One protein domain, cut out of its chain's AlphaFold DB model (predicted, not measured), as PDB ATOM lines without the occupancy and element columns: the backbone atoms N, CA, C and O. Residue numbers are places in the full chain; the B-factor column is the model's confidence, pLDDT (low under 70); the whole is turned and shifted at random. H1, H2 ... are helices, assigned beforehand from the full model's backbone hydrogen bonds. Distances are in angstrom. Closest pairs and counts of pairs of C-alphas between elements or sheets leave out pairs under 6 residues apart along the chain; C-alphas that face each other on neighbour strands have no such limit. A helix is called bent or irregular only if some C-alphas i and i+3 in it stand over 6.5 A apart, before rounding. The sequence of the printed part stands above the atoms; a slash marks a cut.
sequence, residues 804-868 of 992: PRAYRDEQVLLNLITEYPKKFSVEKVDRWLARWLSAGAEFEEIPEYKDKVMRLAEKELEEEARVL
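What this domain is: This is residues 804 to 868 of the 992 residues of an uncharacterized protein of Ascobolus immersus RN42 (UniProt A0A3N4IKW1). Three helices run back and forth along one long axis as an open, loose zigzag, with their centres at the corners of a triangle and gaps between them. H1 leads in, H2 turns back beside it, and the longest helix, H3, turns again and carries the printed part on past the other two, so that residues 804 and 868 lie at opposite ends of the long axis. Residues 804 to 809 of H1 and residues 857 to 868 of H3 stick out, as does the stretch 842 to 855. The printed part has 65 residues with three named helices, in the order H1, H2, H3, and no named strand; its class is all helix. It is loose, with a radius of gyration of the C-alphas of 13.5 A, and elongated, spanning 44 by 24 by 19 A.

How they stand to each other: H1, residues 804 to 819, has an N-to-C direction whose z component is 0.88. A short link of 6 residues leads to H2, residues 826 to 838, whose direction has a z component of -0.97. H1 and H2 are only just apart, with their closest C-alphas 8.5 A from each other. A short link of 8 residues then leads to H3, residues 847 to 868, whose direction has a z component of 0.98. H2 and H3 are apart, and so are H1 and H3. Within the helices' backbones, the O i to N i+4 pairs within hydrogen-bond range are 11 of 12 in H1, 8 of 9 in H2 and 15 of 18 in H3.

Where its parts are: H1 begins at Pro 804, C-alpha at (-12.329, -4.978, -31.596), and ends at Glu 819, 22.4 A from first to last C-alpha. H2 runs from Val 826, C-alpha at (-26.106, -5.417, -7.714), to Ser 838, 18.0 A. H3 runs from Pro 847 to Leu 868, C-alpha at (-34.217, -15.229, 6.807), 32.4 A. No helix is bent or irregular.

The domain as a whole: The two C-alphas farthest apart are those of Pro 804 and Leu 868, at 45.4 A. Without the stretches that stand free, the body has 33 residues and spans 27 by 20 by 14 A. The printed part has no cut, and neither of its two links is long. The mean pLDDT of the printed part is 71.7, and 22 residues are under 70, among them residues 804 to 809 in H1 and residues 840 to 849, of which 847 to 849 belong to H3.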
ATOM      1  N   PRO A 804     -12.935  -4.159 -32.661       53.75
ATOM      2  CA  PRO A 804     -12.329  -4.978 -31.596       53.75
ATOM      3  C   PRO A 804     -11.709  -4.203 -30.413       53.75
ATOM      4  O   PRO A 804     -10.905  -4.771 -29.668       53.75
ATOM      5  N   ARG A 805     -12.041  -2.919 -30.211       50.88
ATOM      6  CA  ARG A 805     -11.659  -2.172 -28.995       50.88
ATOM      7  C   ARG A 805     -12.723  -2.255 -27.901       50.88
ATOM      8  O   ARG A 805     -12.389  -2.714 -26.815       50.88
ATOM      9  N   ALA A 806     -13.979  -1.910 -28.201       55.97
ATOM     10  CA  ALA A 806     -15.101  -2.012 -27.254       55.97
ATOM     11  C   ALA A 806     -15.228  -3.440 -26.689       55.97
ATOM     12  O   ALA A 806     -15.030  -3.663 -25.494       55.97
ATOM     13  N   TYR A 807     -15.342  -4.418 -27.592       58.69
ATOM     14  CA  TYR A 807     -15.434  -5.853 -27.289       58.69
ATOM     15  C   TYR A 807     -14.313  -6.384 -26.370       58.69
ATOM     16  O   TYR A 807     -14.482  -7.379 -25.664       58.69
ATOM     17  N   ARG A 808     -13.136  -5.741 -26.375       58.97
ATOM     18  CA  ARG A 808     -11.976  -6.163 -25.580       58.97
ATOM     19  C   ARG A 808     -12.027  -5.639 -24.148       58.97
ATOM     20  O   ARG A 808     -11.687  -6.382 -23.229       58.97
ATOM     21  N   ASP A 809     -12.463  -4.398 -23.961       62.12
ATOM     22  CA  ASP A 809     -12.643  -3.813 -22.630       62.12
ATOM     23  C   ASP A 809     -13.896  -4.400 -21.943       62.12
ATOM     24  O   ASP A 809     -13.884  -4.657 -20.736       62.12
ATOM     25  N   GLU A 810     -14.929  -4.745 -22.720       72.25
ATOM     26  CA  GLU A 810     -16.119  -5.488 -22.276       72.25
ATOM     27  C   GLU A 810     -15.780  -6.906 -21.786       72.25
ATOM     28  O   GLU A 810     -16.162  -7.279 -20.674       72.25
ATOM     29  N   GLN A 811     -14.985  -7.679 -22.539       69.38
ATOM     30  CA  GLN A 811     -14.502  -8.988 -22.075       69.38
ATOM     31  C   GLN A 811     -13.653  -8.885 -20.796       69.38
ATOM     32  O   GLN A 811     -13.711  -9.777 -19.948       69.38
ATOM     33  N   VAL A 812     -12.875  -7.814 -20.611       74.31
ATOM     34  CA  VAL A 812     -12.119  -7.591 -19.364       74.31
ATOM     35  C   VAL A 812     -13.059  -7.315 -18.183       74.31
ATOM     36  O   VAL A 812     -12.836  -7.852 -17.097       74.31
ATOM     37  N   LEU A 813     -14.135  -6.549 -18.388       68.38
ATOM     38  CA  LEU A 813     -15.173  -6.310 -17.379       68.38
ATOM     39  C   LEU A 813     -15.942  -7.588 -17.005       68.38
ATOM     40  O   LEU A 813     -16.080  -7.885 -15.819       68.38
ATOM     41  N   LEU A 814     -16.367  -8.386 -17.988       75.56
ATOM     42  CA  LEU A 814     -17.059  -9.663 -17.764       75.56
ATOM     43  C   LEU A 814     -16.190 -10.681 -17.005       75.56
ATOM     44  O   LEU A 814     -16.668 -11.343 -16.079       75.56
ATOM     45  N   ASN A 815     -14.895 -10.765 -17.327       79.44
ATOM     46  CA  ASN A 815     -13.947 -11.587 -16.570       79.44
ATOM     47  C   ASN A 815     -13.761 -11.067 -15.129       79.44
ATOM     48  O   ASN A 815     -13.755 -11.856 -14.189       79.44
ATOM     49  N   LEU A 816     -13.697  -9.747 -14.912       75.44
ATOM     50  CA  LEU A 816     -13.609  -9.167 -13.563       75.44
ATOM     51  C   LEU A 816     -14.856  -9.429 -12.704       75.44
ATOM     52  O   LEU A 816     -14.716  -9.711 -11.512       75.44
ATOM     53  N   ILE A 817     -16.054  -9.350 -13.291       83.38
ATOM     54  CA  ILE A 817     -17.325  -9.639 -12.606       83.38
ATOM     55  C   ILE A 817     -17.403 -11.127 -12.235       83.38
ATOM     56  O   ILE A 817     -17.760 -11.461 -11.106       83.38
ATOM     57  N   THR A 818     -17.012 -12.024 -13.146       78.88
ATOM     58  CA  THR A 818     -17.062 -13.478 -12.909       78.88
ATOM     59  C   THR A 818     -15.959 -13.999 -11.979       78.88
ATOM     60  O   THR A 818     -16.223 -14.920 -11.207       78.88
ATOM     61  N   GLU A 819     -14.759 -13.404 -11.966       83.88
ATOM     62  CA  GLU A 819     -13.707 -13.737 -10.987       83.88
ATOM     63  C   GLU A 819     -13.985 -13.168  -9.582       83.88
ATOM     64  O   GLU A 819     -13.572 -13.760  -8.581       83.88
ATOM     65  N   TYR A 820     -14.666 -12.018  -9.476       81.38
ATOM     66  CA  TYR A 820     -14.838 -11.299  -8.206       81.38
ATOM     67  C   TYR A 820     -16.264 -10.774  -7.952       81.38
ATOM     68  O   TYR A 820     -16.409  -9.584  -7.651       81.38
ATOM     69  N   PRO A 821     -17.309 -11.627  -7.948       78.12
ATOM     70  CA  PRO A 821     -18.693 -11.184  -7.737       78.12
ATOM     71  C   PRO A 821     -18.853 -10.350  -6.454       78.12
ATOM     72  O   PRO A 821     -19.424  -9.269  -6.482       78.12
ATOM     73  N   LYS A 822     -18.186 -10.745  -5.356       83.00
ATOM     74  CA  LYS A 822     -18.194 -10.031  -4.058       83.00
ATOM     75  C   LYS A 822     -17.546  -8.628  -4.048       83.00
ATOM     76  O   LYS A 822     -17.360  -8.064  -2.972       83.00
ATOM     77  N   LYS A 823     -17.136  -8.074  -5.196       76.06
ATOM     78  CA  LYS A 823     -16.615  -6.695  -5.333       76.06
ATOM     79  C   LYS A 823     -17.559  -5.754  -6.090       76.06
ATOM     80  O   LYS A 823     -17.312  -4.547  -6.096       76.06
ATOM     81  N   PHE A 824     -18.609  -6.280  -6.713       80.81
ATOM     82  CA  PHE A 824     -19.605  -5.503  -7.441       80.81
ATOM     83  C   PHE A 824     -20.920  -5.556  -6.661       80.81
ATOM     84  O   PHE A 824     -21.364  -6.627  -6.267       80.81
ATOM     85  N   SER A 825     -21.521  -4.396  -6.393       83.75
ATOM     86  CA  SER A 825     -22.891  -4.330  -5.879       83.75
ATOM     87  C   SER A 825     -23.874  -4.551  -7.026       83.75
ATOM     88  O   SER A 825     -23.573  -4.159  -8.157       83.75
ATOM     89  N   VAL A 826     -25.045  -5.121  -6.730       73.00
ATOM     90  CA  VAL A 826     -26.106  -5.417  -7.714       73.00
ATOM     91  C   VAL A 826     -26.410  -4.177  -8.570       73.00
ATOM     92  O   VAL A 826     -26.176  -4.207  -9.774       73.00
ATOM     93  N   GLU A 827     -26.635  -3.012  -7.942       69.88
ATOM     94  CA  GLU A 827     -26.830  -1.717  -8.625       69.88
ATOM     95  C   GLU A 827     -25.756  -1.320  -9.668       69.88
ATOM     96  O   GLU A 827     -25.984  -0.426 -10.489       69.88
ATOM     97  N   LYS A 828     -24.523  -1.839  -9.567       76.62
ATOM     98  CA  LYS A 828     -23.436  -1.559 -10.524       76.62
ATOM     99  C   LYS A 828     -23.455  -2.526 -11.698       76.62
ATOM    100  O   LYS A 828     -23.048  -2.131 -12.787       76.62
ATOM    101  N   VAL A 829     -23.921  -3.753 -11.477       80.75
ATOM    102  CA  VAL A 829     -24.210  -4.717 -12.542       80.75
ATOM    103  C   VAL A 829     -25.449  -4.248 -13.306       80.75
ATOM    104  O   VAL A 829     -25.385  -4.142 -14.525       80.75
ATOM    105  N   ASP A 830     -26.503  -3.812 -12.609       75.62
ATOM    106  CA  ASP A 830     -27.735  -3.294 -13.221       75.62
ATOM    107  C   ASP A 830     -27.486  -2.028 -14.047       75.62
ATOM    108  O   ASP A 830     -27.891  -1.948 -15.202       75.62
ATOM    109  N   ARG A 831     -26.745  -1.044 -13.511       73.19
ATOM    110  CA  ARG A 831     -26.376   0.169 -14.270       73.19
ATOM    111  C   ARG A 831     -25.433  -0.107 -15.443       73.19
ATOM    112  O   ARG A 831     -25.340   0.730 -16.340       73.19
ATOM    113  N   TRP A 832     -24.728  -1.237 -15.445       86.12
ATOM    114  CA  TRP A 832     -23.939  -1.681 -16.592       86.12
ATOM    115  C   TRP A 832     -24.824  -2.390 -17.630       86.12
ATOM    116  O   TRP A 832     -24.781  -2.011 -18.797       86.12
ATOM    117  N   LEU A 833     -25.698  -3.309 -17.204       77.31
ATOM    118  CA  LEU A 833     -26.695  -3.980 -18.050       77.31
ATOM    119  C   LEU A 833     -27.643  -2.982 -18.726       77.31
ATOM    120  O   LEU A 833     -27.802  -3.029 -19.940       77.31
ATOM    121  N   ALA A 834     -28.212  -2.034 -17.979       73.06
ATOM    122  CA  ALA A 834     -29.092  -0.999 -18.521       73.06
ATOM    123  C   ALA A 834     -28.383  -0.140 -19.581       73.06
ATOM    124  O   ALA A 834     -28.968   0.171 -20.616       73.06
ATOM    125  N   ARG A 835     -27.098   0.190 -19.369       73.94
ATOM    126  CA  ARG A 835     -26.284   0.895 -20.372       73.94
ATOM    127  C   ARG A 835     -26.017   0.042 -21.609       73.94
ATOM    128  O   ARG A 835     -26.120   0.559 -22.715       73.94
ATOM    129  N   TRP A 836     -25.698  -1.236 -21.430       79.44
ATOM    130  CA  TRP A 836     -25.438  -2.173 -22.525       79.44
ATOM    131  C   TRP A 836     -26.688  -2.407 -23.390       79.44
ATOM    132  O   TRP A 836     -26.620  -2.263 -24.607       79.44
ATOM    133  N   LEU A 837     -27.852  -2.613 -22.766       74.44
ATOM    134  CA  LEU A 837     -29.151  -2.688 -23.447       74.44
ATOM    135  C   LEU A 837     -29.489  -1.375 -24.177       74.44
ATOM    136  O   LEU A 837     -29.875  -1.402 -25.342       74.44
ATOM    137  N   SER A 838     -29.264  -0.215 -23.545       65.44
ATOM    138  CA  SER A 838     -29.487   1.099 -24.180       65.44
ATOM    139  C   SER A 838     -28.561   1.399 -25.369       65.44
ATOM    140  O   SER A 838     -28.819   2.337 -26.117       65.44
ATOM    141  N   ALA A 839     -27.494   0.614 -25.560       75.94
ATOM    142  CA  ALA A 839     -26.587   0.722 -26.701       75.94
ATOM    143  C   ALA A 839     -27.027  -0.122 -27.917       75.94
ATOM    144  O   ALA A 839     -26.290  -0.185 -28.900       75.94
ATOM    145  N   GLY A 840     -28.198  -0.770 -27.863       63.78
ATOM    146  CA  GLY A 840     -28.726  -1.592 -28.959       63.78
ATOM    147  C   GLY A 840     -28.086  -2.981 -29.069       63.78
ATOM    148  O   GLY A 840     -28.107  -3.576 -30.142       63.78
ATOM    149  N   ALA A 841     -27.493  -3.496 -27.987       65.31
ATOM    150  CA  ALA A 841     -26.981  -4.861 -27.947       65.31
ATOM    151  C   ALA A 841     -28.134  -5.860 -27.727       65.31
ATOM    152  O   ALA A 841     -28.662  -5.983 -26.620       65.31
ATOM    153  N   GLU A 842     -28.531  -6.563 -28.788       59.91
ATOM    154  CA  GLU A 842     -29.584  -7.580 -28.731       59.91
ATOM    155  C   GLU A 842     -29.128  -8.824 -27.950       59.91
ATOM    156  O   GLU A 842     -27.983  -9.269 -28.029       59.91
ATOM    157  N   PHE A 843     -30.037  -9.401 -27.159       43.00
ATOM    158  CA  PHE A 843     -29.699 -10.427 -26.160       43.00
ATOM    159  C   PHE A 843     -29.500 -11.841 -26.744       43.00
ATOM    160  O   PHE A 843     -29.235 -12.782 -25.994       43.00
ATOM    161  N   GLU A 844     -29.675 -12.021 -28.057       48.53
ATOM    162  CA  GLU A 844     -29.774 -13.345 -28.686       48.53
ATOM    163  C   GLU A 844     -28.421 -14.024 -28.950       48.53
ATOM    164  O   GLU A 844     -28.350 -15.252 -28.929       48.53
ATOM    165  N   GLU A 845     -27.327 -13.270 -29.135       48.28
ATOM    166  CA  GLU A 845     -26.047 -13.841 -29.596       48.28
ATOM    167  C   GLU A 845     -25.344 -14.777 -28.587       48.28
ATOM    168  O   GLU A 845     -24.452 -15.529 -28.986       48.28
ATOM    169  N   ILE A 846     -25.701 -14.774 -27.288       58.25
ATOM    170  CA  ILE A 846     -25.029 -15.623 -26.276       58.25
ATOM    171  C   ILE A 846     -26.009 -16.293 -25.280       58.25
ATOM    172  O   ILE A 846     -26.046 -15.931 -24.095       58.25
ATOM    173  N   PRO A 847     -26.751 -17.344 -25.693       57.22
ATOM    174  CA  PRO A 847     -27.699 -18.055 -24.825       57.22
ATOM    175  C   PRO A 847     -27.078 -18.609 -23.531       57.22
ATOM    176  O   PRO A 847     -27.695 -18.555 -22.467       57.22
ATOM    177  N   GLU A 848     -25.823 -19.077 -23.586       66.50
ATOM    178  CA  GLU A 848     -25.110 -19.651 -22.432       66.50
ATOM    179  C   GLU A 848     -24.924 -18.666 -21.262       66.50
ATOM    180  O   GLU A 848     -24.781 -19.088 -20.111       66.50
ATOM    181  N   TYR A 849     -24.920 -17.353 -21.529       57.91
ATOM    182  CA  TYR A 849     -24.761 -16.338 -20.486       57.91
ATOM    183  C   TYR A 849     -26.066 -16.041 -19.744       57.91
ATOM    184  O   TYR A 849     -26.025 -15.838 -18.529       57.91
ATOM    185  N   LYS A 850     -27.219 -16.096 -20.427       70.50
ATOM    186  CA  LYS A 850     -28.549 -15.936 -19.812       70.50
ATOM    187  C   LYS A 850     -28.758 -16.977 -18.710       70.50
ATOM    188  O   LYS A 850     -28.993 -16.621 -17.556       70.50
ATOM    189  N   ASP A 851     -28.527 -18.245 -19.037       69.69
ATOM    190  CA  ASP A 851     -28.558 -19.372 -18.095       69.69
ATOM    191  C   ASP A 851     -27.614 -19.188 -16.898       69.69
ATOM    192  O   ASP A 851     -27.928 -19.572 -15.771       69.69
ATOM    193  N   LYS A 852     -26.437 -18.599 -17.127       75.75
ATOM    194  CA  LYS A 852     -25.406 -18.422 -16.102       75.75
ATOM    195  C   LYS A 852     -25.719 -17.280 -15.132       75.75
ATOM    196  O   LYS A 852     -25.366 -17.390 -13.961       75.75
ATOM    197  N   VAL A 853     -26.384 -16.220 -15.596       73.81
ATOM    198  CA  VAL A 853     -26.885 -15.125 -14.746       73.81
ATOM    199  C   VAL A 853     -28.100 -15.587 -13.941       73.81
ATOM    200  O   VAL A 853     -28.111 -15.409 -12.723       73.81
ATOM    201  N   MET A 854     -29.065 -16.271 -14.568       72.38
ATOM    202  CA  MET A 854     -30.250 -16.795 -13.870       72.38
ATOM    203  C   MET A 854     -29.868 -17.733 -12.713       72.38
ATOM    204  O   MET A 854     -30.305 -17.522 -11.586       72.38
ATOM    205  N   ARG A 855     -28.950 -18.685 -12.940       75.44
ATOM    206  CA  ARG A 855     -28.458 -19.608 -11.895       75.44
ATOM    207  C   ARG A 855     -27.623 -18.939 -10.792       75.44
ATOM    208  O   ARG A 855     -27.326 -19.582  -9.784       75.44
ATOM    209  N   LEU A 856     -27.186 -17.690 -10.974       82.25
ATOM    210  CA  LEU A 856     -26.580 -16.894  -9.901       82.25
ATOM    211  C   LEU A 856     -27.663 -16.192  -9.076       82.25
ATOM    212  O   LEU A 856     -27.616 -16.292  -7.854       82.25
ATOM    213  N   ALA A 857     -28.668 -15.595  -9.723       72.19
ATOM    214  CA  ALA A 857     -29.814 -14.982  -9.048       72.19
ATOM    215  C   ALA A 857     -30.618 -16.002  -8.216       72.19
ATOM    216  O   ALA A 857     -30.875 -15.763  -7.040       72.19
ATOM    217  N   GLU A 858     -30.923 -17.183  -8.772       81.50
ATOM    218  CA  GLU A 858     -31.562 -18.296  -8.041       81.50
ATOM    219  C   GLU A 858     -30.780 -18.689  -6.779       81.50
ATOM    220  O   GLU A 858     -31.359 -19.002  -5.740       81.50
ATOM    221  N   LYS A 859     -29.445 -18.665  -6.858       85.06
ATOM    222  CA  LYS A 859     -28.562 -19.078  -5.768       85.06
ATOM    223  C   LYS A 859     -28.395 -18.002  -4.695       85.06
ATOM    224  O   LYS A 859     -28.220 -18.339  -3.526       85.06
ATOM    225  N   GLU A 860     -28.426 -16.730  -5.077       80.31
ATOM    226  CA  GLU A 860     -28.442 -15.611  -4.133       80.31
ATOM    227  C   GLU A 860     -29.784 -15.588  -3.382       80.31
ATOM    228  O   GLU A 860     -29.782 -15.540  -2.154       80.31
ATOM    229  N   LEU A 861     -30.900 -15.839  -4.081       77.06
ATOM    230  CA  LEU A 861     -32.226 -16.050  -3.485       77.06
ATOM    231  C   LEU A 861     -32.263 -17.258  -2.520       77.06
ATOM    232  O   LEU A 861     -32.823 -17.158  -1.428       77.06
ATOM    233  N   GLU A 862     -31.627 -18.390  -2.863       79.94
ATOM    234  CA  GLU A 862     -31.463 -19.524  -1.932       79.94
ATOM    235  C   GLU A 862     -30.626 -19.166  -0.687       79.94
ATOM    236  O   GLU A 862     -30.870 -19.715   0.392       79.94
ATOM    237  N   GLU A 863     -29.627 -18.283  -0.807       82.31
ATOM    238  CA  GLU A 863     -28.790 -17.870   0.324       82.31
ATOM    239  C   GLU A 863     -29.495 -16.821   1.208       82.31
ATOM    240  O   GLU A 863     -29.428 -16.945   2.432       82.31
ATOM    241  N   GLU A 864     -30.269 -15.891   0.640       76.75
ATOM    242  CA  GLU A 864     -31.140 -14.973   1.392       76.75
ATOM    243  C   GLU A 864     -32.256 -15.716   2.140       76.75
ATOM    244  O   GLU A 864     -32.404 -15.544   3.353       76.75
ATOM    245  N   ALA A 865     -32.966 -16.640   1.479       69.75
ATOM    246  CA  ALA A 865     -33.969 -17.492   2.127       69.75
ATOM    247  C   ALA A 865     -33.371 -18.338   3.274       69.75
ATOM    248  O   ALA A 865     -34.051 -18.665   4.251       69.75
ATOM    249  N   ARG A 866     -32.073 -18.669   3.201       79.56
ATOM    250  CA  ARG A 866     -31.341 -19.349   4.282       79.56
ATOM    251  C   ARG A 866     -30.955 -18.414   5.434       79.56
ATOM    252  O   ARG A 866     -30.820 -18.895   6.558       79.56
ATOM    253  N   VAL A 867     -30.771 -17.117   5.180       79.44
ATOM    254  CA  VAL A 867     -30.497 -16.094   6.208       79.44
ATOM    255  C   VAL A 867     -31.777 -15.677   6.939       79.44
ATOM    256  O   VAL A 867     -31.739 -15.495   8.153       79.44
ATOM    257  N   LEU A 868     -32.912 -15.595   6.235       71.75
ATOM    258  CA  LEU A 868     -34.217 -15.229   6.807       71.75
ATOM    259  C   LEU A 868     -34.852 -16.330   7.683       71.75
ATOM    260  O   LEU A 868     -35.753 -16.049   8.467       71.75
TER     261      LEU A 868